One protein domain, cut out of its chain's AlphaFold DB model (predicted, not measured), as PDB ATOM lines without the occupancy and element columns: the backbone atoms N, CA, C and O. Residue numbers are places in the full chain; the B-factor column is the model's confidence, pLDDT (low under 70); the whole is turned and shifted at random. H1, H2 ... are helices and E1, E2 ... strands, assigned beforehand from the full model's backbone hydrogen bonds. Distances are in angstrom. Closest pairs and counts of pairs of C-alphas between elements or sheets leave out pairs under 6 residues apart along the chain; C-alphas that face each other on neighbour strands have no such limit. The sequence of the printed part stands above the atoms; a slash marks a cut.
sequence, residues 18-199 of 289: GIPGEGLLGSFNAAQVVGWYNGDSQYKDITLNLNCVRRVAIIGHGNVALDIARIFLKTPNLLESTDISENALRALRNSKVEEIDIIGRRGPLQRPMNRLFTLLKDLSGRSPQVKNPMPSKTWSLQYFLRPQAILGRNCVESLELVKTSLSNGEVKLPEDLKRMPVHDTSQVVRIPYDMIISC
ATOM      1  N   GLY A  18     134.248 140.681 109.836       94.69
ATOM      2  CA  GLY A  18     135.357 141.617 109.987       94.69
ATOM      3  C   GLY A  18     134.880 143.056 110.174       94.69
ATOM      4  O   GLY A  18     135.505 143.979 109.658       94.69
ATOM      5  N   ILE A  19     133.750 143.239 110.862       96.62
ATOM      6  CA  ILE A  19     133.128 144.544 111.107       96.62
ATOM      7  C   ILE A  19     133.041 144.847 112.609       96.62
ATOM      8  O   ILE A  19     132.981 143.915 113.418       96.62
ATOM      9  N   PRO A  20     132.987 146.131 113.009       97.94
ATOM     10  CA  PRO A  20     132.742 146.502 114.398       97.94
ATOM     11  C   PRO A  20     131.472 145.845 114.953       97.94
ATOM     12  O   PRO A  20     130.458 145.751 114.261       97.94
ATOM     13  N   GLY A  21     131.543 145.388 116.205       96.81
ATOM     14  CA  GLY A  21     130.422 144.768 116.917       96.81
ATOM     15  C   GLY A  21     130.163 143.290 116.608       96.81
ATOM     16  O   GLY A  21     129.259 142.713 117.204       96.81
ATOM     17  N   GLU A  22     130.957 142.636 115.749       95.81
ATOM     18  CA  GLU A  22     130.797 141.200 115.441       95.81
ATOM     19  C   GLU A  22     130.879 140.284 116.678       95.81
ATOM     20  O   GLU A  22     130.280 139.212 116.676       95.81
ATOM     21  N   GLY A  23     131.557 140.717 117.745       95.06
ATOM     22  CA  GLY A  23     131.652 139.987 119.015       95.06
ATOM     23  C   GLY A  23     130.552 140.287 120.045       95.06
ATOM     24  O   GLY A  23     130.653 139.798 121.167       95.06
ATOM     25  N   LEU A  24     129.545 141.106 119.720       96.44
ATOM     26  CA  LEU A  24     128.443 141.408 120.644       96.44
ATOM     27  C   LEU A  24     127.583 140.168 120.928       96.44
ATOM     28  O   LEU A  24     127.393 139.311 120.064       96.44
ATOM     29  N   LEU A  25     126.990 140.100 122.125       95.38
ATOM     30  CA  LEU A  25     126.014 139.055 122.447       95.38
ATOM     31  C   LEU A  25     124.826 139.128 121.478       95.38
ATOM     32  O   LEU A  25     124.260 140.198 121.274       95.38
ATOM     33  N   GLY A  26     124.444 137.997 120.885       95.00
ATOM     34  CA  GLY A  26     123.429 137.953 119.823       95.00
ATOM     35  C   GLY A  26     124.006 137.990 118.402       95.00
ATOM     36  O   GLY A  26     123.253 137.828 117.445       95.00
ATOM     37  N   SER A  27     125.322 138.158 118.244       96.94
ATOM     38  CA  SER A  27     126.028 137.973 116.975       96.94
ATOM     39  C   SER A  27     126.629 136.568 116.913       96.94
ATOM     40  O   SER A  27     127.458 136.191 117.742       96.94
ATOM     41  N   PHE A  28     126.200 135.780 115.933       96.50
ATOM     42  CA  PHE A  28     126.640 134.404 115.725       96.50
ATOM     43  C   PHE A  28     127.106 134.198 114.286       96.50
ATOM     44  O   PHE A  28     126.702 134.912 113.371       96.50
ATOM     45  N   ASN A  29     127.909 133.166 114.055       95.62
ATOM     46  CA  ASN A  29     128.158 132.649 112.713       95.62
ATOM     47  C   ASN A  29     127.370 131.358 112.456       95.62
ATOM     48  O   ASN A  29     126.916 130.677 113.376       95.62
ATOM     49  N   ALA A  30     127.229 131.001 111.184       94.62
ATOM     50  CA  ALA A  30     126.470 129.829 110.773       94.62
ATOM     51  C   ALA A  30     126.969 128.526 111.412       94.62
ATOM     52  O   ALA A  30     126.148 127.685 111.751       94.62
ATOM     53  N   ALA A  31     128.282 128.358 111.609       93.69
ATOM     54  CA  ALA A  31     128.841 127.146 112.208       93.69
ATOM     55  C   ALA A  31     128.326 126.940 113.636       93.69
ATOM     56  O   ALA A  31     127.902 125.846 113.986       93.69
ATOM     57  N   GLN A  32     128.274 128.022 114.416       95.25
ATOM     58  CA  GLN A  32     127.746 128.014 115.777       95.25
ATOM     59  C   GLN A  32     126.270 127.614 115.816       95.25
ATOM     60  O   GLN A  32     125.893 126.747 116.595       95.25
ATOM     61  N   VAL A  33     125.438 128.220 114.965       96.19
ATOM     62  CA  VAL A  33     123.988 127.961 114.953       96.19
ATOM     63  C   VAL A  33     123.676 126.561 114.421       96.19
ATOM     64  O   VAL A  33     122.851 125.857 114.997       96.19
ATOM     65  N   VAL A  34     124.353 126.142 113.349       95.19
ATOM     66  CA  VAL A  34     124.202 124.806 112.751       95.19
ATOM     67  C   VAL A  34     124.683 123.723 113.706       95.19
ATOM     68  O   VAL A  34     123.965 122.759 113.952       95.19
ATOM     69  N   GLY A  35     125.870 123.896 114.282       94.81
ATOM     70  CA  GLY A  35     126.412 122.975 115.271       94.81
ATOM     71  C   GLY A  35     125.525 122.870 116.508       94.81
ATOM     72  O   GLY A  35     125.266 121.768 116.981       94.81
ATOM     73  N   TRP A  36     124.976 123.991 116.978       95.38
ATOM     74  CA  TRP A  36     124.036 124.022 118.098       95.38
ATOM     75  C   TRP A  36     122.786 123.166 117.849       95.38
ATOM     76  O   TRP A  36     122.443 122.328 118.691       95.38
ATOM     77  N   TYR A  37     122.118 123.314 116.697       95.06
ATOM     78  CA  TYR A  37     120.924 122.509 116.419       95.06
ATOM     79  C   TYR A  37     121.238 121.062 116.016       95.06
ATOM     80  O   TYR A  37     120.407 120.195 116.254       95.06
ATOM     81  N   ASN A  38     122.431 120.776 115.486       95.25
ATOM     82  CA  ASN A  38     122.870 119.412 115.158       95.25
ATOM     83  C   ASN A  38     123.546 118.676 116.330       95.25
ATOM     84  O   ASN A  38     123.927 117.519 116.186       95.25
ATOM     85  N   GLY A  39     123.725 119.326 117.483       92.69
ATOM     86  CA  GLY A  39     124.342 118.701 118.657       92.69
ATOM     87  C   GLY A  39     125.853 118.483 118.528       92.69
ATOM     88  O   GLY A  39     126.396 117.563 119.136       92.69
ATOM     89  N   ASP A  40     126.543 119.321 117.756       92.06
ATOM     90  CA  ASP A  40     127.998 119.277 117.643       92.06
ATOM     91  C   ASP A  40     128.650 119.606 118.994       92.06
ATOM     92  O   ASP A  40     128.439 120.672 119.582       92.06
ATOM     93  N   SER A  41     129.489 118.686 119.472       88.88
ATOM     94  CA  SER A  41     130.227 118.813 120.729       88.88
ATOM     95  C   SER A  41     131.086 120.079 120.830       88.88
ATOM     96  O   SER A  41     131.267 120.586 121.937       88.88
ATOM     97  N   GLN A  42     131.572 120.623 119.706       88.06
ATOM     98  CA  GLN A  42     132.324 121.881 119.670       88.06
ATOM     99  C   GLN A  42     131.453 123.088 120.046       88.06
ATOM    100  O   GLN A  42     131.964 124.093 120.542       88.06
ATOM    101  N   TYR A  43     130.143 122.989 119.827       88.75
ATOM    102  CA  TYR A  43     129.179 124.069 120.015       88.75
ATOM    103  C   TYR A  43     128.144 123.760 121.104       88.75
ATOM    104  O   TYR A  43     127.154 124.476 121.235       88.75
ATOM    105  N   LYS A  44     128.380 122.732 121.929       79.81
ATOM    106  CA  LYS A  44     127.466 122.303 123.001       79.81
ATOM    107  C   LYS A  44     127.183 123.393 124.045       79.81
ATOM    108  O   LYS A  44     126.082 123.445 124.583       79.81
ATOM    109  N   ASP A  45     128.168 124.255 124.302       82.25
ATOM    110  CA  ASP A  45     128.095 125.316 125.315       82.25
ATOM    111  C   ASP A  45     127.433 126.592 124.768       82.25
ATOM    112  O   ASP A  45     127.156 127.541 125.507       82.25
ATOM    113  N   ILE A  46     127.146 126.630 123.462       84.00
ATOM    114  CA  ILE A  46     126.440 127.745 122.848       84.00
ATOM    115  C   ILE A  46     124.977 127.710 123.284       84.00
ATOM    116  O   ILE A  46     124.245 126.751 123.038       84.00
ATOM    117  N   THR A  47     124.544 128.805 123.902       81.06
ATOM    118  CA  THR A  47     123.156 129.002 124.314       81.06
ATOM    119  C   THR A  47     122.542 130.126 123.490       81.06
ATOM    120  O   THR A  47     122.859 131.299 123.687       81.06
ATOM    121  N   LEU A  48     121.646 129.774 122.566       90.19
ATOM    122  CA  LEU A  48     120.815 130.744 121.858       90.19
ATOM    123  C   LEU A  48     119.552 131.006 122.682       90.19
ATOM    124  O   LEU A  48     118.627 130.194 122.696       90.19
ATOM    125  N   ASN A  49     119.498 132.150 123.363       88.44
ATOM    126  CA  ASN A  49     118.284 132.580 124.050       88.44
ATOM    127  C   ASN A  49     117.293 133.185 123.044       88.44
ATOM    128  O   ASN A  49     117.343 134.373 122.743       88.44
ATOM    129  N   LEU A  50     116.382 132.360 122.529       93.56
ATOM    130  CA  LEU A  50     115.363 132.789 121.565       93.56
ATOM    131  C   LEU A  50     114.128 133.434 122.219       93.56
ATOM    132  O   LEU A  50     113.218 133.852 121.504       93.56
ATOM    133  N   ASN A  51     114.075 133.537 123.553       91.81
ATOM    134  CA  ASN A  51     112.911 134.068 124.274       91.81
ATOM    135  C   ASN A  51     112.835 135.601 124.226       91.81
ATOM    136  O   ASN A  51     111.766 136.170 124.428       91.81
ATOM    137  N   CYS A  52     113.965 136.265 123.980       90.81
ATOM    138  CA  CYS A  52     114.085 137.722 123.895       90.81
ATOM    139  C   CYS A  52     114.405 138.213 122.475       90.81
ATOM    140  O   CYS A  52     114.806 139.356 122.305       90.81
ATOM    141  N   VAL A  53     114.265 137.349 121.468       95.88
ATOM    142  CA  VAL A  53     114.646 137.631 120.080       95.88
ATOM    143  C   VAL A  53     113.380 137.641 119.240       95.88
ATOM    144  O   VAL A  53     112.712 136.614 119.152       95.88
ATOM    145  N   ARG A  54     113.059 138.783 118.628       95.19
ATOM    146  CA  ARG A  54     111.902 138.960 117.742       95.19
ATOM    147  C   ARG A  54     112.324 139.025 116.278       95.19
ATOM    148  O   ARG A  54     111.707 138.348 115.457       95.19
ATOM    149  N   ARG A  55     113.386 139.769 115.952       97.25
ATOM    150  CA  ARG A  55     113.866 139.953 114.573       97.25
ATOM    151  C   ARG A  55     115.315 139.506 114.393       97.25
ATOM    152  O   ARG A  55     116.207 139.935 115.125       97.25
ATOM    153  N   VAL A  56     115.553 138.669 113.384       98.38
ATOM    154  CA  VAL A  56     116.858 138.056 113.087       98.38
ATOM    155  C   VAL A  56     117.347 138.497 111.710       98.38
ATOM    156  O   VAL A  56     116.629 138.342 110.723       98.38
ATOM    157  N   ALA A  57     118.588 138.976 111.616       98.44
ATOM    158  CA  ALA A  57     119.269 139.162 110.336       98.44
ATOM    159  C   ALA A  57     120.162 137.957 110.030       98.44
ATOM    160  O   ALA A  57     121.053 137.626 110.810       98.44
ATOM    161  N   ILE A  58     119.992 137.336 108.866       98.38
ATOM    162  CA  ILE A  58     120.870 136.277 108.365       98.38
ATOM    163  C   ILE A  58     121.662 136.822 107.177       98.38
ATOM    164  O   ILE A  58     121.100 137.132 106.129       98.38
ATOM    165  N   ILE A  59     122.981 136.937 107.315       97.62
ATOM    166  CA  ILE A  59     123.848 137.542 106.301       97.62
ATOM    167  C   ILE A  59     124.347 136.479 105.324       97.62
ATOM    168  O   ILE A  59     125.263 135.719 105.625       97.62
ATOM    169  N   GLY A  60     123.798 136.475 104.116       93.12
ATOM    170  CA  GLY A  60     124.209 135.623 103.007       93.12
ATOM    171  C   GLY A  60     123.035 134.885 102.368       93.12
ATOM    172  O   GLY A  60     122.125 134.424 103.040       93.12
ATOM    173  N   HIS A  61     123.079 134.719 101.044       90.06
ATOM    174  CA  HIS A  61     122.047 134.018 100.256       90.06
ATOM    175  C   HIS A  61     122.441 132.571  99.918       90.06
ATOM    176  O   HIS A  61     122.261 132.104  98.798       90.06
ATOM    177  N   GLY A  62     123.096 131.874 100.849       86.94
ATOM    178  CA  GLY A  62     123.489 130.470 100.672       86.94
ATOM    179  C   GLY A  62     122.455 129.485 101.213       86.94
ATOM    180  O   GLY A  62     121.613 129.861 102.020       86.94
ATOM    181  N   ASN A  63     122.571 128.206 100.843       87.94
ATOM    182  CA  ASN A  63     121.689 127.147 101.359       87.94
ATOM    183  C   ASN A  63     121.680 127.096 102.893       87.94
ATOM    184  O   ASN A  63     120.618 126.988 103.487       87.94
ATOM    185  N   VAL A  64     122.839 127.293 103.530       91.62
ATOM    186  CA  VAL A  64     122.952 127.331 104.997       91.62
ATOM    187  C   VAL A  64     122.099 128.444 105.618       91.62
ATOM    188  O   VAL A  64     121.468 128.228 106.646       91.62
ATOM    189  N   ALA A  65     122.024 129.619 104.981       93.38
ATOM    190  CA  ALA A  65     121.166 130.704 105.456       93.38
ATOM    191  C   ALA A  65     119.683 130.316 105.392       93.38
ATOM    192  O   ALA A  65     118.928 130.597 106.321       93.38
ATOM    193  N   LEU A  66     119.286 129.623 104.321       91.81
ATOM    194  CA  LEU A  66     117.925 129.119 104.149       91.81
ATOM    195  C   LEU A  66     117.595 128.008 105.149       91.81
ATOM    196  O   LEU A  66     116.483 127.978 105.664       91.81
ATOM    197  N   ASP A  67     118.543 127.125 105.458       92.94
ATOM    198  CA  ASP A  67     118.356 126.091 106.475       92.94
ATOM    199  C   ASP A  67     118.200 126.686 107.874       92.94
ATOM    200  O   ASP A  67     117.279 126.302 108.590       92.94
ATOM    201  N   ILE A  68     119.022 127.669 108.244       96.12
ATOM    202  CA  ILE A  68     118.876 128.371 109.527       96.12
ATOM    203  C   ILE A  68     117.514 129.073 109.602       96.12
ATOM    204  O   ILE A  68     116.785 128.886 110.577       96.12
ATOM    205  N   ALA A  69     117.126 129.808 108.552       94.81
ATOM    206  CA  ALA A  69     115.805 130.431 108.482       94.81
ATOM    207  C   ALA A  69     114.688 129.388 108.636       94.81
ATOM    208  O   ALA A  69     113.757 129.574 109.414       94.81
ATOM    209  N   ARG A  70     114.806 128.244 107.953       92.56
ATOM    210  CA  ARG A  70     113.842 127.142 108.014       92.56
ATOM    211  C   ARG A  70     113.699 126.576 109.424       92.56
ATOM    212  O   ARG A  70     112.574 126.331 109.848       92.56
ATOM    213  N   ILE A  71     114.803 126.369 110.142       94.44
ATOM    214  CA  ILE A  71     114.769 125.890 111.532       94.44
ATOM    215  C   ILE A  71     114.046 126.896 112.433       94.44
ATOM    216  O   ILE A  71     113.214 126.492 113.240       94.44
ATOM    217  N   PHE A  72     114.288 128.197 112.257       93.56
ATOM    218  CA  PHE A  72     113.659 129.233 113.083       93.56
ATOM    219  C   PHE A  72     112.176 129.458 112.735       93.56
ATOM    220  O   PHE A  72     111.392 129.838 113.608       93.56
ATOM    221  N   LEU A  73     111.772 129.211 111.485       90.25
ATOM    222  CA  LEU A  73     110.385 129.346 111.021       90.25
ATOM    223  C   LEU A  73     109.514 128.126 111.339       90.25
ATOM    224  O   LEU A  73     108.308 128.280 111.527       90.25
ATOM    225  N   LYS A  74     110.092 126.920 111.396       88.31
ATOM    226  CA  LYS A  74     109.344 125.692 111.682       88.31
ATOM    227  C   LYS A  74     108.675 125.739 113.057       88.31
ATOM    228  O   LYS A  74     109.198 126.307 114.017       88.31
ATOM    229  N   THR A  75     107.512 125.100 113.154       84.75
ATOM    230  CA  THR A  75     106.868 124.856 114.445       84.75
ATOM    231  C   THR A  75     107.635 123.771 115.209       84.75
ATOM    232  O   THR A  75     108.134 122.832 114.579       84.75
ATOM    233  N   PRO A  76     107.718 123.850 116.550       86.00
ATOM    234  CA  PRO A  76     108.442 122.861 117.350       86.00
ATOM    235  C   PRO A  76     107.995 121.416 117.092       86.00
ATOM    236  O   PRO A  76     108.839 120.544 116.930       86.00
ATOM    237  N   ASN A  77     106.692 121.172 116.919       86.38
ATOM    238  CA  ASN A  77     106.144 119.834 116.657       86.38
ATOM    239  C   ASN A  77     106.711 119.184 115.380       86.38
ATOM    240  O   ASN A  77     106.863 117.970 115.322       86.38
ATOM    241  N   LEU A  78     107.044 119.974 114.350       86.62
ATOM    242  CA  LEU A  78     107.661 119.463 113.115       86.62
ATOM    243  C   LEU A  78     109.151 119.135 113.276       86.62
ATOM    244  O   LEU A  78     109.748 118.555 112.370       86.62
ATOM    245  N   LEU A  79     109.766 119.585 114.368       90.25
ATOM    246  CA  LEU A  79     111.164 119.334 114.699       90.25
ATOM    247  C   LEU A  79     111.310 118.176 115.693       90.25
ATOM    248  O   LEU A  79     112.327 117.497 115.661       90.25
ATOM    249  N   GLU A  80     110.293 117.896 116.512       91.06
ATOM    250  CA  GLU A  80     110.287 116.769 117.461       91.06
ATOM    251  C   GLU A  80     110.501 115.402 116.802       91.06
ATOM    252  O   GLU A  80     111.066 114.503 117.413       91.06
ATOM    253  N   SER A  81     110.087 115.241 115.544       89.69
ATOM    254  CA  SER A  81     110.289 114.011 114.772       89.69
ATOM    255  C   SER A  81     111.650 113.944 114.062       89.69
ATOM    256  O   SER A  81     111.833 113.094 113.192       89.69
ATOM    257  N   THR A  82     112.557 114.886 114.325       93.75
ATOM    258  CA  THR A  82     113.881 114.974 113.683       93.75
ATOM    259  C   THR A  82     114.997 114.662 114.677       93.75
ATOM    260  O   THR A  82     114.760 114.544 115.873       93.75
ATOM    261  N   ASP A  83     116.225 114.542 114.181       94.25
ATOM    262  CA  ASP A  83     117.453 114.344 114.960       94.25
ATOM    263  C   ASP A  83     118.023 115.649 115.556       94.25
ATOM    264  O   ASP A  83     119.186 115.700 115.958       94.25
ATOM    265  N   ILE A  84     117.215 116.712 115.627       95.00
ATOM    266  CA  ILE A  84     117.614 117.988 116.225       95.00
ATOM    267  C   ILE A  84     118.022 117.807 117.696       95.00
ATOM    268  O   ILE A  84     117.426 117.032 118.444       95.00
ATOM    269  N   SER A  85     119.020 118.569 118.143       93.75
ATOM    270  CA  SER A  85     119.489 118.508 119.523       93.75
ATOM    271  C   SER A  85     118.393 118.917 120.517       93.75
ATOM    272  O   SER A  85     117.673 119.899 120.320       93.75
ATOM    273  N   GLU A  86     118.307 118.212 121.649       91.56
ATOM    274  CA  GLU A  86     117.317 118.507 122.698       91.56
ATOM    275  C   GLU A  86     117.504 119.914 123.297       91.56
ATOM    276  O   GLU A  86     116.552 120.545 123.757       91.56
ATOM    277  N   ASN A  87     118.739 120.432 123.300       90.88
ATOM    278  CA  ASN A  87     119.017 121.813 123.698       90.88
ATOM    279  C   ASN A  87     118.354 122.807 122.729       90.88
ATOM    280  O   ASN A  87     117.635 123.714 123.153       90.88
ATOM    281  N   ALA A  88     118.535 122.604 121.420       93.62
ATOM    282  CA  ALA A  88     117.941 123.473 120.417       93.62
ATOM    283  C   ALA A  88     116.416 123.362 120.375       93.62
ATOM    284  O   ALA A  88     115.733 124.383 120.315       93.62
ATOM    285  N   LEU A  89     115.871 122.149 120.492       93.62
ATOM    286  CA  LEU A  89     114.430 121.926 120.541       93.62
ATOM    287  C   LEU A  89     113.774 122.667 121.716       93.62
ATOM    288  O   LEU A  89     112.762 123.348 121.530       93.62
ATOM    289  N   ARG A  90     114.373 122.615 122.915       92.38
ATOM    290  CA  ARG A  90     113.892 123.356 124.097       92.38
ATOM    291  C   ARG A  90     113.896 124.870 123.898       92.38
ATOM    292  O   ARG A  90     112.940 125.535 124.302       92.38
ATOM    293  N   ALA A  91     114.930 125.421 123.268       93.00
ATOM    294  CA  ALA A  91     114.976 126.847 122.952       93.00
ATOM    295  C   ALA A  91     113.936 127.232 121.886       93.00
ATOM    296  O   ALA A  91     113.245 128.239 122.026       93.00
ATOM    297  N   LEU A  92     113.776 126.411 120.843       93.00
ATOM    298  CA  LEU A  92     112.828 126.653 119.753       93.00
ATOM    299  C   LEU A  92     111.368 126.582 120.220       93.00
ATOM    300  O   LEU A  92     110.552 127.368 119.741       93.00
ATOM    301  N   ARG A  93     111.042 125.726 121.203       92.25
ATOM    302  CA  ARG A  93     109.714 125.684 121.852       92.25
ATOM    303  C   ARG A  93     109.309 127.015 122.488       92.25
ATOM    304  O   ARG A  93     108.132 127.356 122.474       92.25
ATOM    305  N   ASN A  94     110.274 127.766 123.014       90.94
ATOM    306  CA  ASN A  94     110.033 129.040 123.697       90.94
ATOM    307  C   ASN A  94     110.351 130.270 122.824       90.94
ATOM    308  O   ASN A  94     110.208 131.408 123.275       90.94
ATOM    309  N   SER A  95     110.748 130.044 121.568       93.50
ATOM    310  CA  SER A  95     111.172 131.086 120.637       93.50
ATOM    311  C   SER A  95     110.100 132.157 120.430       93.50
ATOM    312  O   SER A  95     108.935 131.856 120.160       93.50
ATOM    313  N   LYS A  96     110.525 133.421 120.501       94.12
ATOM    314  CA  LYS A  96     109.728 134.611 120.167       94.12
ATOM    315  C   LYS A  96     110.103 135.215 118.813       94.12
ATOM    316  O   LYS A  96     109.703 136.338 118.525       94.12
ATOM    317  N   VAL A  97     110.854 134.476 117.991       94.75
ATOM    318  CA  VAL A  97     111.275 134.934 116.662       94.75
ATOM    319  C   VAL A  97     110.049 135.050 115.766       94.75
ATOM    320  O   VAL A  97     109.352 134.061 115.540       94.75
ATOM    321  N   GLU A  98     109.821 136.245 115.237       92.19
ATOM    322  CA  GLU A  98     108.680 136.599 114.392       92.19
ATOM    323  C   GLU A  98     109.122 137.062 113.000       92.19
ATOM    324  O   GLU A  98     108.396 136.858 112.032       92.19
ATOM    325  N   GLU A  99     110.313 137.642 112.864       94.75
ATOM    326  CA  GLU A  99     110.790 138.228 111.609       94.75
ATOM    327  C   GLU A  99     112.212 137.758 111.284       94.75
ATOM    328  O   GLU A  99     113.112 137.821 112.126       94.75
ATOM    329  N   ILE A 100     112.433 137.294 110.052       97.00
ATOM    330  CA  ILE A 100     113.757 136.871 109.574       97.00
ATOM    331  C   ILE A 100     114.097 137.562 108.255       97.00
ATOM    332  O   ILE A 100     113.492 137.284 107.222       97.00
ATOM    333  N   ASP A 101     115.136 138.388 108.259       96.88
ATOM    334  CA  ASP A 101     115.645 139.034 107.054       96.88
ATOM    335  C   ASP A 101     116.909 138.336 106.566       96.88
ATOM    336  O   ASP A 101     117.935 138.309 107.243       96.88
ATOM    337  N   ILE A 102     116.848 137.776 105.363       96.56
ATOM    338  CA  ILE A 102     117.971 137.100 104.722       96.56
ATOM    339  C   ILE A 102     118.636 138.093 103.760       96.56
ATOM    340  O   ILE A 102     118.120 138.399 102.682       96.56
ATOM    341  N   ILE A 103     119.788 138.624 104.166       96.00
ATOM    342  CA  ILE A 103     120.422 139.807 103.576       96.00
ATOM    343  C   ILE A 103     121.598 139.409 102.687       96.00
ATOM    344  O   ILE A 103     122.519 138.713 103.114       96.00
ATOM    345  N   GLY A 104     121.601 139.884 101.445       92.94
ATOM    346  CA  GLY A 104     122.644 139.618 100.466       92.94
ATOM    347  C   GLY A 104     123.162 140.892  99.813       92.94
ATOM    348  O   GLY A 104     122.407 141.780  99.437       92.94
ATOM    349  N   ARG A 105     124.478 140.941  99.589       91.31
ATOM    350  CA  ARG A 105     125.167 142.069  98.929       91.31
ATOM    351  C   ARG A 105     124.995 142.126  97.405       91.31
ATOM    352  O   ARG A 105     125.566 142.997  96.761       91.31
ATOM    353  N   ARG A 106     124.309 141.145  96.818       89.62
ATOM    354  CA  ARG A 106     124.102 140.966  95.368       89.62
ATOM    355  C   ARG A 106     122.606 140.895  95.080       89.62
ATOM    356  O   ARG A 106     121.821 140.810  96.019       89.62
ATOM    357  N   GLY A 107     122.235 140.922  93.805       84.00
ATOM    358  CA  GLY A 107     120.859 140.743  93.358       84.00
ATOM    359  C   GLY A 107     120.437 139.271  93.224       84.00
ATOM    360  O   GLY A 107     121.258 138.359  93.370       84.00
ATOM    361  N   PRO A 108     119.155 139.027  92.903       80.31
ATOM    362  CA  PRO A 108     118.577 137.684  92.803       80.31
ATOM    363  C   PRO A 108     119.174 136.834  91.671       80.31
ATOM    364  O   PRO A 108     119.278 135.616  91.798       80.31
ATOM    365  N   LEU A 109     119.618 137.461  90.578       76.00
ATOM    366  CA  LEU A 109     120.191 136.756  89.422       76.00
ATOM    367  C   LEU A 109     121.580 136.169  89.709       76.00
ATOM    368  O   LEU A 109     121.993 135.206  89.069       76.00
ATOM    369  N   GLN A 110     122.306 136.723  90.683       74.06
ATOM    370  CA  GLN A 110     123.657 136.274  91.029       74.06
ATOM    371  C   GLN A 110     123.659 134.942  91.785       74.06
ATOM    372  O   GLN A 110     124.674 134.243  91.797       74.06
ATOM    373  N   ARG A 111     122.557 134.604  92.459       69.12
ATOM    374  CA  ARG A 111     122.441 133.372  93.237       69.12
ATOM    375  C   ARG A 111     120.998 132.870  93.215       69.12
ATOM    376  O   ARG A 111     120.283 133.056  94.199       69.12
ATOM    377  N   PRO A 112     120.566 132.237  92.110       61.12
ATOM    378  CA  PRO A 112     119.260 131.602  92.063       61.12
ATOM    379  C   PRO A 112     119.180 130.563  93.182       61.12
ATOM    380  O   PRO A 112     120.015 129.662  93.285       61.12
ATOM    381  N   MET A 113     118.215 130.747  94.076       62.66
ATOM    382  CA  MET A 113     117.997 129.835  95.187       62.66
ATOM    383  C   MET A 113     117.093 128.706  94.703       62.66
ATOM    384  O   MET A 113     115.922 128.921  94.395       62.66
ATOM    385  N   ASN A 114     117.657 127.506  94.610       63.69
ATOM    386  CA  ASN A 114     116.936 126.312  94.174       63.69
ATOM    387  C   ASN A 114     116.093 125.731  95.331       63.69
ATOM    388  O   ASN A 114     115.951 126.367  96.371       63.69
ATOM    389  N   ARG A 115     115.546 124.520  95.136       62.34
ATOM    390  CA  ARG A 115     114.735 123.645  96.024       62.34
ATOM    391  C   ARG A 115     114.412 124.121  97.457       62.34
ATOM    392  O   ARG A 115     113.245 124.094  97.834       62.34
ATOM    393  N   LEU A 116     115.396 124.537  98.261       58.62
ATOM    394  CA  LEU A 116     115.173 125.074  99.611       58.62
ATOM    395  C   LEU A 116     114.307 126.342  99.633       58.62
ATOM    396  O   LEU A 116     113.545 126.537 100.574       58.62
ATOM    397  N   PHE A 117     114.374 127.182  98.600       67.88
ATOM    398  CA  PHE A 117     113.504 128.353  98.484       67.88
ATOM    399  C   PHE A 117     112.028 127.964  98.368       67.88
ATOM    400  O   PHE A 117     111.180 128.603  98.986       67.88
ATOM    401  N   THR A 118     111.717 126.898  97.625       66.88
ATOM    402  CA  THR A 118     110.350 126.367  97.526       66.88
ATOM    403  C   THR A 118     109.862 125.885  98.889       66.88
ATOM    404  O   THR A 118     108.784 126.271  99.319       66.88
ATOM    405  N   LEU A 119     110.699 125.147  99.624       65.56
ATOM    406  CA  LEU A 119     110.355 124.682 100.971       65.56
ATOM    407  C   LEU A 119     110.134 125.841 101.954       65.56
ATOM    408  O   LEU A 119     109.243 125.775 102.793       65.56
ATOM    409  N   LEU A 120     110.925 126.913 101.857       67.12
ATOM    410  CA  LEU A 120     110.709 128.121 102.658       67.12
ATOM    411  C   LEU A 120     109.402 128.830 102.296       67.12
ATOM    412  O   LEU A 120     108.686 129.265 103.196       67.12
ATOM    413  N   LYS A 121     109.062 128.903 101.004       65.81
ATOM    414  CA  LYS A 121     107.769 129.432 100.548       65.81
ATOM    415  C   LYS A 121     106.597 128.649 101.129       65.81
ATOM    416  O   LYS A 121     105.645 129.268 101.603       65.81
ATOM    417  N   ASP A 122     106.694 127.323 101.146       70.31
ATOM    418  CA  ASP A 122     105.654 126.453 101.701       70.31
ATOM    419  C   ASP A 122     105.467 126.686 103.211       70.31
ATOM    420  O   ASP A 122     104.341 126.660 103.710       70.31
ATOM    421  N   LEU A 123     106.553 126.993 103.931       65.31
ATOM    422  CA  LEU A 123     106.526 127.299 105.366       65.31
ATOM    423  C   LEU A 123     105.977 128.694 105.698       65.31
ATOM    424  O   LEU A 123     105.406 128.860 106.770       65.31
ATOM    425  N   SER A 124     106.097 129.683 104.802       59.28
ATOM    426  CA  SER A 124     105.493 131.021 104.999       59.28
ATOM    427  C   SER A 124     103.967 131.055 104.911       59.28
ATOM    428  O   SER A 124     103.368 132.076 105.236       59.28
ATOM    429  N   GLY A 125     103.327 129.969 104.477       48.06
ATOM    430  CA  GLY A 125     101.901 129.968 104.190       48.06
ATOM    431  C   GLY A 125     101.557 130.721 102.897       48.06
ATOM    432  O   GLY A 125     102.133 131.743 102.537       48.06
ATOM    433  N   ARG A 126     100.579 130.168 102.180       50.22
ATOM    434  CA  ARG A 126      99.850 130.757 101.046       50.22
ATOM    435  C   ARG A 126      99.649 132.281 101.169       50.22
ATOM    436  O   ARG A 126      99.105 132.729 102.172       50.22
ATOM    437  N   SER A 127      99.901 133.038 100.098       38.12
ATOM    438  CA  SER A 127      99.163 134.282  99.787       38.12
ATOM    439  C   SER A 127      99.425 134.710  98.330       38.12
ATOM    440  O   SER A 127     100.555 134.486  97.890       38.12
ATOM    441  N   PRO A 128      98.481 135.291  97.544       37.12
ATOM    442  CA  PRO A 128      97.174 135.865  97.892       37.12
ATOM    443  C   PRO A 128      95.995 135.207  97.136       37.12
ATOM    444  O   PRO A 128      96.045 135.088  95.923       37.12
ATOM    445  N   GLN A 129      94.934 134.802  97.841       35.38
ATOM    446  CA  GLN A 129      93.537 134.649  97.347       35.38
ATOM    447  C   GLN A 129      92.613 134.065  98.443       35.38
ATOM    448  O   GLN A 129      91.416 133.913  98.226       35.38
ATOM    449  N   VAL A 130      93.105 133.761  99.652       40.97
ATOM    450  CA  VAL A 130      92.246 133.308 100.759       40.97
ATOM    451  C   VAL A 130      92.523 134.147 101.999       40.97
ATOM    452  O   VAL A 130      93.670 134.257 102.426       40.97
ATOM    453  N   LYS A 131      91.459 134.744 102.551       37.16
ATOM    454  CA  LYS A 131      91.413 135.429 103.849       37.16
ATOM    455  C   LYS A 131      91.934 134.492 104.949       37.16
ATOM    456  O   LYS A 131      91.152 133.754 105.534       37.16
ATOM    457  N   ASN A 132      93.232 134.511 105.224       43.34
ATOM    458  CA  ASN A 132      93.810 133.893 106.413       43.34
ATOM    459  C   ASN A 132      94.328 134.996 107.346       43.34
ATOM    460  O   ASN A 132      94.829 136.010 106.850       43.34
ATOM    461  N   PRO A 133      94.208 134.831 108.677       46.59
ATOM    462  CA  PRO A 133      94.844 135.733 109.632       46.59
ATOM    463  C   PRO A 133      96.358 135.761 109.369       46.59
ATOM    464  O   PRO A 133      96.918 134.765 108.909       46.59
ATOM    465  N   MET A 134      97.000 136.912 109.601       48.62
ATOM    466  CA  MET A 134      98.425 137.099 109.303       48.62
ATOM    467  C   MET A 134      99.274 135.957 109.891       48.62
ATOM    468  O   MET A 134      99.022 135.550 111.030       48.62
ATOM    469  N   PRO A 135     100.258 135.421 109.145       57.72
ATOM    470  CA  PRO A 135     101.141 134.389 109.672       57.72
ATOM    471  C   PRO A 135     101.900 134.920 110.897       57.72
ATOM    472  O   PRO A 135     102.322 136.073 110.924       57.72
ATOM    473  N   SER A 136     102.078 134.072 111.912       75.19
ATOM    474  CA  SER A 136     102.748 134.418 113.178       75.19
ATOM    475  C   SER A 136     104.257 134.637 113.041       75.19
ATOM    476  O   SER A 136     104.876 135.191 113.944       75.19
ATOM    477  N   LYS A 137     104.848 134.203 111.921       86.88
ATOM    478  CA  LYS A 137     106.245 134.440 111.556       86.88
ATOM    479  C   LYS A 137     106.341 134.853 110.091       86.88
ATOM    480  O   LYS A 137     105.614 134.334 109.245       86.88
ATOM    481  N   THR A 138     107.275 135.740 109.785       90.19
ATOM    482  CA  THR A 138     107.544 136.253 108.444       90.19
ATOM    483  C   THR A 138     109.029 136.152 108.120       90.19
ATOM    484  O   THR A 138     109.887 136.068 109.001       90.19
ATOM    485  N   TRP A 139     109.339 136.143 106.828       92.44
ATOM    486  CA  TRP A 139     110.708 136.214 106.350       92.44
ATOM    487  C   TRP A 139     110.789 137.046 105.075       92.44
ATOM    488  O   TRP A 139     109.822 137.128 104.315       92.44
ATOM    489  N   SER A 140     111.945 137.653 104.830       91.12
ATOM    490  CA  SER A 140     112.184 138.454 103.634       91.12
ATOM    491  C   SER A 140     113.566 138.192 103.035       91.12
ATOM    492  O   SER A 140     114.506 137.793 103.724       91.12
ATOM    493  N   LEU A 141     113.688 138.406 101.722       91.19
ATOM    494  CA  LEU A 141     114.975 138.436 101.030       91.19
ATOM    495  C   LEU A 141     115.336 139.877 100.733       91.19
ATOM    496  O   LEU A 141     114.690 140.540  99.922       91.19
ATOM    497  N   GLN A 142     116.403 140.325 101.374       92.75
ATOM    498  CA  GLN A 142     116.959 141.648 101.187       92.75
ATOM    499  C   GLN A 142     118.170 141.533 100.263       92.75
ATOM    500  O   GLN A 142     119.080 140.736 100.501       92.75
ATOM    501  N   TYR A 143     118.172 142.314  99.190       92.00
ATOM    502  CA  TYR A 143     119.237 142.331  98.189       92.00
ATOM    503  C   TYR A 143     119.991 143.652  98.243       92.00
ATOM    504  O   TYR A 143     119.495 144.641  98.777       92.00
ATOM    505  N   PHE A 144     121.173 143.666  97.629       93.06
ATOM    506  CA  PHE A 144     121.999 144.862  97.492       93.06
ATOM    507  C   PHE A 144     122.316 145.558  98.823       93.06
ATOM    508  O   PHE A 144     122.319 146.782  98.908       93.06
ATOM    509  N   LEU A 145     122.563 144.777  99.873       95.44
ATOM    510  CA  LEU A 145     122.900 145.286 101.199       95.44
ATOM    511  C   LEU A 145     124.121 144.553 101.752       95.44
ATOM    512  O   LEU A 145     124.201 143.321 101.721       95.44
ATOM    513  N   ARG A 146     125.086 145.316 102.264       95.62
ATOM    514  CA  ARG A 146     126.296 144.802 102.910       95.62
ATOM    515  C   ARG A 146     126.373 145.331 104.343       95.62
ATOM    516  O   ARG A 146     126.217 146.533 104.529       95.62
ATOM    517  N   PRO A 147     126.624 144.482 105.348       97.06
ATOM    518  CA  PRO A 147     126.803 144.953 106.716       97.06
ATOM    519  C   PRO A 147     128.107 145.742 106.873       97.06
ATOM    520  O   PRO A 147     129.144 145.333 106.347       97.06
ATOM    521  N   GLN A 148     128.027 146.864 107.590       97.19
ATOM    522  CA  GLN A 148     129.157 147.739 107.918       97.19
ATOM    523  C   GLN A 148     129.496 147.741 109.407       97.19
ATOM    524  O   GLN A 148     130.675 147.790 109.740       97.19
ATOM    525  N   ALA A 149     128.499 147.651 110.288       98.06
ATOM    526  CA  ALA A 149     128.701 147.531 111.728       98.06
ATOM    527  C   ALA A 149     127.488 146.872 112.394       98.06
ATOM    528  O   ALA A 149     126.345 147.095 111.990       98.06
ATOM    529  N   ILE A 150     127.741 146.082 113.431       98.50
ATOM    530  CA  ILE A 150     126.721 145.615 114.368       98.50
ATOM    531  C   ILE A 150     126.766 146.554 115.567       98.50
ATOM    532  O   ILE A 150     127.834 146.858 116.093       98.50
ATOM    533  N   LEU A 151     125.607 147.054 115.974       98.38
ATOM    534  CA  LEU A 151     125.508 148.133 116.943       98.38
ATOM    535  C   LEU A 151     124.742 147.677 118.174       98.38
ATOM    536  O   LEU A 151     123.729 146.985 118.068       98.38
ATOM    537  N   GLY A 152     125.219 148.130 119.325       97.38
ATOM    538  CA  GLY A 152     124.608 147.932 120.630       97.38
ATOM    539  C   GLY A 152     125.652 148.068 121.733       97.38
ATOM    540  O   GLY A 152     126.848 148.179 121.448       97.38
ATOM    541  N   ARG A 153     125.211 148.123 122.993       94.00
ATOM    542  CA  ARG A 153     126.138 148.295 124.130       94.00
ATOM    543  C   ARG A 153     126.761 146.977 124.580       94.00
ATOM    544  O   ARG A 153     127.976 146.841 124.582       94.00
ATOM    545  N   ASN A 154     125.912 146.022 124.956       94.06
ATOM    546  CA  ASN A 154     126.320 144.705 125.470       94.06
ATOM    547  C   ASN A 154     125.822 143.555 124.584       94.06
ATOM    548  O   ASN A 154     126.389 142.464 124.585       94.06
ATOM    549  N   CYS A 155     124.756 143.803 123.829       96.06
ATOM    550  CA  CYS A 155     124.140 142.872 122.902       96.06
ATOM    551  C   CYS A 155     123.778 143.596 121.606       96.06
ATOM    552  O   CYS A 155     123.833 144.823 121.546       96.06
ATOM    553  N   VAL A 156     123.430 142.834 120.575       97.75
ATOM    554  CA  VAL A 156     122.905 143.370 119.317       97.75
ATOM    555  C   VAL A 156     121.631 144.172 119.593       97.75
ATOM    556  O   VAL A 156     120.723 143.694 120.267       97.75
ATOM    557  N   GLU A 157     121.576 145.386 119.051       98.12
ATOM    558  CA  GLU A 157     120.385 146.245 119.033       98.12
ATOM    559  C   GLU A 157     119.997 146.621 117.592       98.12
ATOM    560  O   GLU A 157     118.824 146.801 117.261       98.12
ATOM    561  N   SER A 158     120.984 146.769 116.701       98.06
ATOM    562  CA  SER A 158     120.739 147.052 115.286       98.06
ATOM    563  C   SER A 158     121.910 146.660 114.390       98.06
ATOM    564  O   SER A 158     123.034 146.437 114.845       98.06
ATOM    565  N   LEU A 159     121.638 146.599 113.088       98.50
ATOM    566  CA  LEU A 159     122.631 146.388 112.044       98.50
ATOM    567  C   LEU A 159     122.684 147.609 111.130       98.50
ATOM    568  O   LEU A 159     121.662 148.047 110.594       98.50
ATOM    569  N   GLU A 160     123.887 148.129 110.932       98.44
ATOM    570  CA  GLU A 160     124.173 149.154 109.942       98.44
ATOM    571  C   GLU A 160     124.565 148.490 108.622       98.44
ATOM    572  O   GLU A 160     125.488 147.671 108.554       98.44
ATOM    573  N   LEU A 161     123.827 148.820 107.568       98.06
ATOM    574  CA  LEU A 161     123.963 148.255 106.236       98.06
ATOM    575  C   LEU A 161     124.234 149.378 105.243       98.06
ATOM    576  O   LEU A 161     123.566 150.407 105.264       98.06
ATOM    577  N   VAL A 162     125.135 149.144 104.302       97.50
ATOM    578  CA  VAL A 162     125.304 150.001 103.129       97.50
ATOM    579  C   VAL A 162     124.617 149.365 101.932       97.50
ATOM    580  O   VAL A 162     124.720 148.152 101.715       97.50
ATOM    581  N   LYS A 163     123.899 150.171 101.147       95.38
ATOM    582  CA  LYS A 163     123.365 149.712  99.868       95.38
ATOM    583  C   LYS A 163     124.501 149.502  98.886       95.38
ATOM    584  O   LYS A 163     125.419 150.317  98.816       95.38
ATOM    585  N   THR A 164     124.410 148.444  98.100       93.06
ATOM    586  CA  THR A 164     125.411 148.093  97.102       93.06
ATOM    587  C   THR A 164     124.858 148.199  95.687       93.06
ATOM    588  O   THR A 164     123.652 148.173  95.456       93.06
ATOM    589  N   SER A 165     125.752 148.308  94.715       89.00
ATOM    590  CA  SER A 165     125.439 148.205  93.295       89.00
ATOM    591  C   SER A 165     126.374 147.202  92.627       89.00
ATOM    592  O   SER A 165     127.453 146.886  93.139       89.00
ATOM    593  N   LEU A 166     125.943 146.653  91.494       85.69
ATOM    594  CA  LEU A 166     126.803 145.836  90.639       85.69
ATOM    595  C   LEU A 166     127.491 146.749  89.628       85.69
ATOM    596  O   LEU A 166     126.868 147.685  89.130       85.69
ATOM    597  N   SER A 167     128.757 146.481  89.318       78.06
ATOM    598  CA  SER A 167     129.456 147.206  88.252       78.06
ATOM    599  C   SER A 167     128.780 146.959  86.905       78.06
ATOM    600  O   SER A 167     128.352 145.840  86.621       78.06
ATOM    601  N   ASN A 168     128.765 147.967  86.035       63.97
ATOM    602  CA  ASN A 168     128.395 147.766  84.638       63.97
ATOM    603  C   ASN A 168     129.535 147.012  83.945       63.97
ATOM    604  O   ASN A 168     130.630 147.545  83.784       63.97
ATOM    605  N   GLY A 169     129.291 145.760  83.572       61.31
ATOM    606  CA  GLY A 169     130.220 144.942  82.803       61.31
ATOM    607  C   GLY A 169     129.458 144.129  81.769       61.31
ATOM    608  O   GLY A 169     128.312 143.742  82.012       61.31
ATOM    609  N   GLU A 170     130.079 143.883  80.617       56.53
ATOM    610  CA  GLU A 170     129.520 142.967  79.626       56.53
ATOM    611  C   GLU A 170     129.409 141.568  80.234       56.53
ATOM    612  O   GLU A 170     130.405 140.947  80.607       56.53
ATOM    613  N   VAL A 171     128.182 141.063  80.322       62.72
ATOM    614  CA  VAL A 171     127.921 139.666  80.650       62.72
ATOM    615  C   VAL A 171     128.091 138.867  79.364       62.72
ATOM    616  O   VAL A 171     127.230 138.929  78.489       62.72
ATOM    617  N   LYS A 172     129.195 138.125  79.239       63.50
ATOM    618  CA  LYS A 172     129.443 137.259  78.074       63.50
ATOM    619  C   LYS A 172     128.972 135.833  78.336       63.50
ATOM    620  O   LYS A 172     128.430 135.190  77.443       63.50
ATOM    621  N   LEU A 173     129.134 135.360  79.571       65.00
ATOM    622  CA  LEU A 173     128.708 134.041  80.022       65.00
ATOM    623  C   LEU A 173     127.785 134.133  81.252       65.00
ATOM    624  O   LEU A 173     127.934 135.037  82.077       65.00
ATOM    625  N   PRO A 174     126.882 133.155  81.465       64.44
ATOM    626  CA  PRO A 174     126.050 133.086  82.671       64.44
ATOM    627  C   PRO A 174     126.839 133.059  83.993       64.44
ATOM    628  O   PRO A 174     126.337 133.491  85.028       64.44
ATOM    629  N   GLU A 175     128.081 132.567  83.986       66.56
ATOM    630  CA  GLU A 175     128.958 132.576  85.166       66.56
ATOM    631  C   GLU A 175     129.506 133.974  85.499       66.56
ATOM    632  O   GLU A 175     129.779 134.265  86.668       66.56
ATOM    633  N   ASP A 176     129.594 134.868  84.512       65.44
ATOM    634  CA  ASP A 176     130.064 136.243  84.713       65.44
ATOM    635  C   ASP A 176     129.068 137.028  85.567       65.44
ATOM    636  O   ASP A 176     129.473 137.759  86.474       65.44
ATOM    637  N   LEU A 177     127.764 136.775  85.378       67.75
ATOM    638  CA  LEU A 177     126.692 137.317  86.221       67.75
ATOM    639  C   LEU A 177     126.947 137.027  87.699       67.75
ATOM    640  O   LEU A 177     126.847 137.935  88.522       67.75
ATOM    641  N   LYS A 178     127.324 135.792  88.052       70.56
ATOM    642  CA  LYS A 178     127.575 135.393  89.449       70.56
ATOM    643  C   LYS A 178     128.795 136.095  90.047       70.56
ATOM    644  O   LYS A 178     128.857 136.278  91.266       70.56
ATOM    645  N   ARG A 179     129.755 136.501  89.208       73.75
ATOM    646  CA  ARG A 179     131.059 137.052  89.608       73.75
ATOM    647  C   ARG A 179     131.165 138.570  89.509       73.75
ATOM    648  O   ARG A 179     132.151 139.104  90.009       73.75
ATOM    649  N   MET A 180     130.153 139.257  88.972       79.69
ATOM    650  CA  MET A 180     130.147 140.722  88.829       79.69
ATOM    651  C   MET A 180     130.628 141.428  90.108       79.69
ATOM    652  O   MET A 180     130.173 141.061  91.199       79.69
ATOM    653  N   PRO A 181     131.550 142.399  90.037       83.94
ATOM    654  CA  PRO A 181     132.000 143.094  91.232       83.94
ATOM    655  C   PRO A 181     130.851 143.880  91.876       83.94
ATOM    656  O   PRO A 181     129.891 144.288  91.221       83.94
ATOM    657  N   VAL A 182     130.930 144.017  93.196       87.62
ATOM    658  CA  VAL A 182     129.946 144.729  94.015       87.62
ATOM    659  C   VAL A 182     130.643 145.945  94.599       87.62
ATOM    660  O   VAL A 182     131.735 145.801  95.150       87.62
ATOM    661  N   HIS A 183     130.001 147.105  94.515       90.31
ATOM    662  CA  HIS A 183     130.482 148.349  95.103       90.31
ATOM    663  C   HIS A 183     129.498 148.864  96.143       90.31
ATOM    664  O   HIS A 183     128.289 148.674  96.012       90.31
ATOM    665  N   ASP A 184     130.023 149.522  97.169       92.62
ATOM    666  CA  ASP A 184     129.208 150.240  98.138       92.62
ATOM    667  C   ASP A 184     128.742 151.568  97.532       92.62
ATOM    668  O   ASP A 184     129.472 152.232  96.793       92.62
ATOM    669  N   THR A 185     127.516 151.959  97.855       93.00
ATOM    670  CA  THR A 185     126.994 153.299  97.577       93.00
ATOM    671  C   THR A 185     127.199 154.205  98.795       93.00
ATOM    672  O   THR A 185     127.660 153.762  99.843       93.00
ATOM    673  N   SER A 186     126.808 155.475  98.696       91.75
ATOM    674  CA  SER A 186     126.779 156.392  99.845       91.75
ATOM    675  C   SER A 186     125.560 156.200 100.760       91.75
ATOM    676  O   SER A 186     125.453 156.876 101.781       91.75
ATOM    677  N   GLN A 187     124.618 155.316 100.410       95.50
ATOM    678  CA  GLN A 187     123.384 155.137 101.173       95.50
ATOM    679  C   GLN A 187     123.565 154.087 102.267       95.50
ATOM    680  O   GLN A 187     123.708 152.898 101.980       95.50
ATOM    681  N   VAL A 188     123.478 154.535 103.517       96.75
ATOM    682  CA  VAL A 188     123.502 153.689 104.711       96.75
ATOM    683  C   VAL A 188     122.099 153.611 105.305       96.75
ATOM    684  O   VAL A 188     121.373 154.603 105.352       96.75
ATOM    685  N   VAL A 189     121.703 152.422 105.745       96.62
ATOM    686  CA  VAL A 189     120.453 152.167 106.457       96.62
ATOM    687  C   VAL A 189     120.756 151.432 107.752       96.62
ATOM    688  O   VAL A 189     121.605 150.544 107.797       96.62
ATOM    689  N   ARG A 190     120.041 151.789 108.815       98.00
ATOM    690  CA  ARG A 190     120.116 151.104 110.103       98.00
ATOM    691  C   ARG A 190     118.790 150.421 110.370       98.00
ATOM    692  O   ARG A 190     117.746 151.064 110.289       98.00
ATOM    693  N   ILE A 191     118.840 149.134 110.681       97.81
ATOM    694  CA  ILE A 191     117.646 148.330 110.939       97.81
ATOM    695  C   ILE A 191     117.789 147.681 112.322       97.81
ATOM    696  O   ILE A 191     118.840 147.093 112.590       97.81
ATOM    697  N   PRO A 192     116.782 147.798 113.209       98.25
ATOM    698  CA  PRO A 192     116.777 147.098 114.490       98.25
ATOM    699  C   PRO A 192     116.764 145.581 114.296       98.25
ATOM    700  O   PRO A 192     115.987 145.067 113.492       98.25
ATOM    701  N   TYR A 193     117.606 144.877 115.046       98.19
ATOM    702  CA  TYR A 193     117.668 143.418 115.081       98.19
ATOM    703  C   TYR A 193     118.062 142.983 116.486       98.19
ATOM    704  O   TYR A 193     118.882 143.640 117.118       98.19
ATOM    705  N   ASP A 194     117.542 141.844 116.932       97.75
ATOM    706  CA  ASP A 194     117.898 141.262 118.231       97.75
ATOM    707  C   ASP A 194     118.993 140.191 118.087       97.75
ATOM    708  O   ASP A 194     119.660 139.815 119.051       97.75
ATOM    709  N   MET A 195     119.169 139.665 116.870       98.12
ATOM    710  CA  MET A 195     120.161 138.641 116.556       98.12
ATOM    711  C   MET A 195     120.688 138.798 115.130       98.12
ATOM    712  O   MET A 195     119.914 138.998 114.191       98.12
ATOM    713  N   ILE A 196     122.000 138.635 114.958       98.25
ATOM    714  CA  ILE A 196     122.676 138.599 113.657       98.25
ATOM    715  C   ILE A 196     123.342 137.237 113.486       98.25
ATOM    716  O   ILE A 196     124.030 136.762 114.385       98.25
ATOM    717  N   ILE A 197     123.168 136.615 112.322       98.19
ATOM    718  CA  ILE A 197     123.782 135.330 111.980       98.19
ATOM    719  C   ILE A 197     124.556 135.474 110.669       98.19
ATOM    720  O   ILE A 197     123.967 135.693 109.611       98.19
ATOM    721  N   SER A 198     125.880 135.331 110.703       97.44
ATOM    722  CA  SER A 198     126.728 135.423 109.513       97.44
ATOM    723  C   SER A 198     126.854 134.078 108.781       97.44
ATOM    724  O   SER A 198     127.376 133.091 109.296       97.44
ATOM    725  N   CYS A 199     126.399 134.035 107.526       95.44
ATOM    726  CA  CYS A 199     126.394 132.859 106.646       95.44
ATOM    727  C   CYS A 199     127.314 133.076 105.434       95.44
ATOM    728  O   CYS A 199     126.906 132.967 104.273       95.44
TER     729      CYS A 199
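This is residues 18 to 199 of the 289 residues of the protein "NADPH:adrenodoxin oxidoreductase, mitochondrial" of Paramicrosporidium saccamoebae (UniProt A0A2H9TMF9). A sheet of five parallel strands, in the order E1 E8 E2 E3 E4, has helices H1 and H2 on one face and, partly over its other face, a smaller antiparallel sheet, E5 E6 E7. H5 packs on H2, H4 packs on H1 with H3 near it, H6 sits beyond one end of the small sheet, and residues 127 to 133 stick out. The printed part has 182 residues with six named helices and eight named strands, in the order E1 H1 E2 H2 H3 H4 E3 H5 E4 E5 E6 H6 E7 E8, and its class is mixed. It is compact, with a radius of gyration of the C-alphas of 17.2 A and spans of 51 by 44 by 34 A.

Begin at edge strand E1, residues 27 to 29: its N 28 is 2.8 A from O 196 of parallel E8, residues 195 to 198. With H1, residues 30 to 38, and E2, residues 55 to 59, E1 makes a split strand-helix-strand unit, E8 lying between the two strands, with a right-handed crossover. N 57 of E2 is 2.9 A from O 195 of E8. H2, residues 63 to 73, runs along the strands over E2 and E3, residues 99 to 103, at a height over the sheet of 9.1 A; with H1 it makes two layers, helices on one face of a sheet. H1 touches H2 at a steep tilt of 53 degrees, the closest C-alphas being Val 34 and Ile 68, 7.2 A. H4, residues 86 to 93, touches H1 about perpendicular, at 79 degrees, with C-alphas 37 and 88 closest at 5.1 A. H3, residues 77 to 80, is close to H4 but not clearly touching, C-alphas 79 and 89 being closest at 7.2 A. E2, H2 H3 H4, E3 is a strand-helix-strand unit, its parallel neighbour strands joined through helices; N 58 and O 101 are 2.8 A apart. A second, with a right-handed crossover, is E3, H5 of residues 116 to 123, and edge strand E4, residues 138 to 142, where N 102 and O 140 are 2.9 A apart. H5 touches H2 at a shallow tilt of 11 degrees, the same way, with C-alphas 70 and 120 closest at 6.3 A. Next comes the hairpin of E5, residues 145 to 151, and E6, residues 158 to 166, with N 148 and O 160 2.8 A apart; antiparallel E7, residues 182 to 192, has O 189 2.8 A from N 161 and bends by 87 degrees at residue 186. The two sheets form a sandwich, two sheets face to face: the parts that face each other are 10.7 A centre to centre, and the strands of the one stand at 30 degrees to those of the other. H6, residues 174 to 179, touches no helix and is on neither sheet. Every O i to N i+4 pair is within hydrogen-bond range in H1, H2, H4 and H5; H6 has 1 of 2, and H3 is too short for one.

Find C-alpha 27, where E1 begins, at (126.028, 137.973, 116.975). H2 runs 15.0 A from C-alpha 63 at (121.689, 127.147, 101.359); E6 spans 25.4 A and E7 24.5 A. E8 ends at C-alpha 198, (126.728, 135.423, 109.513).

The C-alphas farthest apart, of Arg 90 and Glu 170, are 51.1 A apart, and the printed part has no cut. The long links are H1 to E2, E3 to H5 and H5 to E4. The model's confidence is under 70 at residues 111 to 121, 123 to 135 and 168 to 177; the mean pLDDT of the printed part is 85.8.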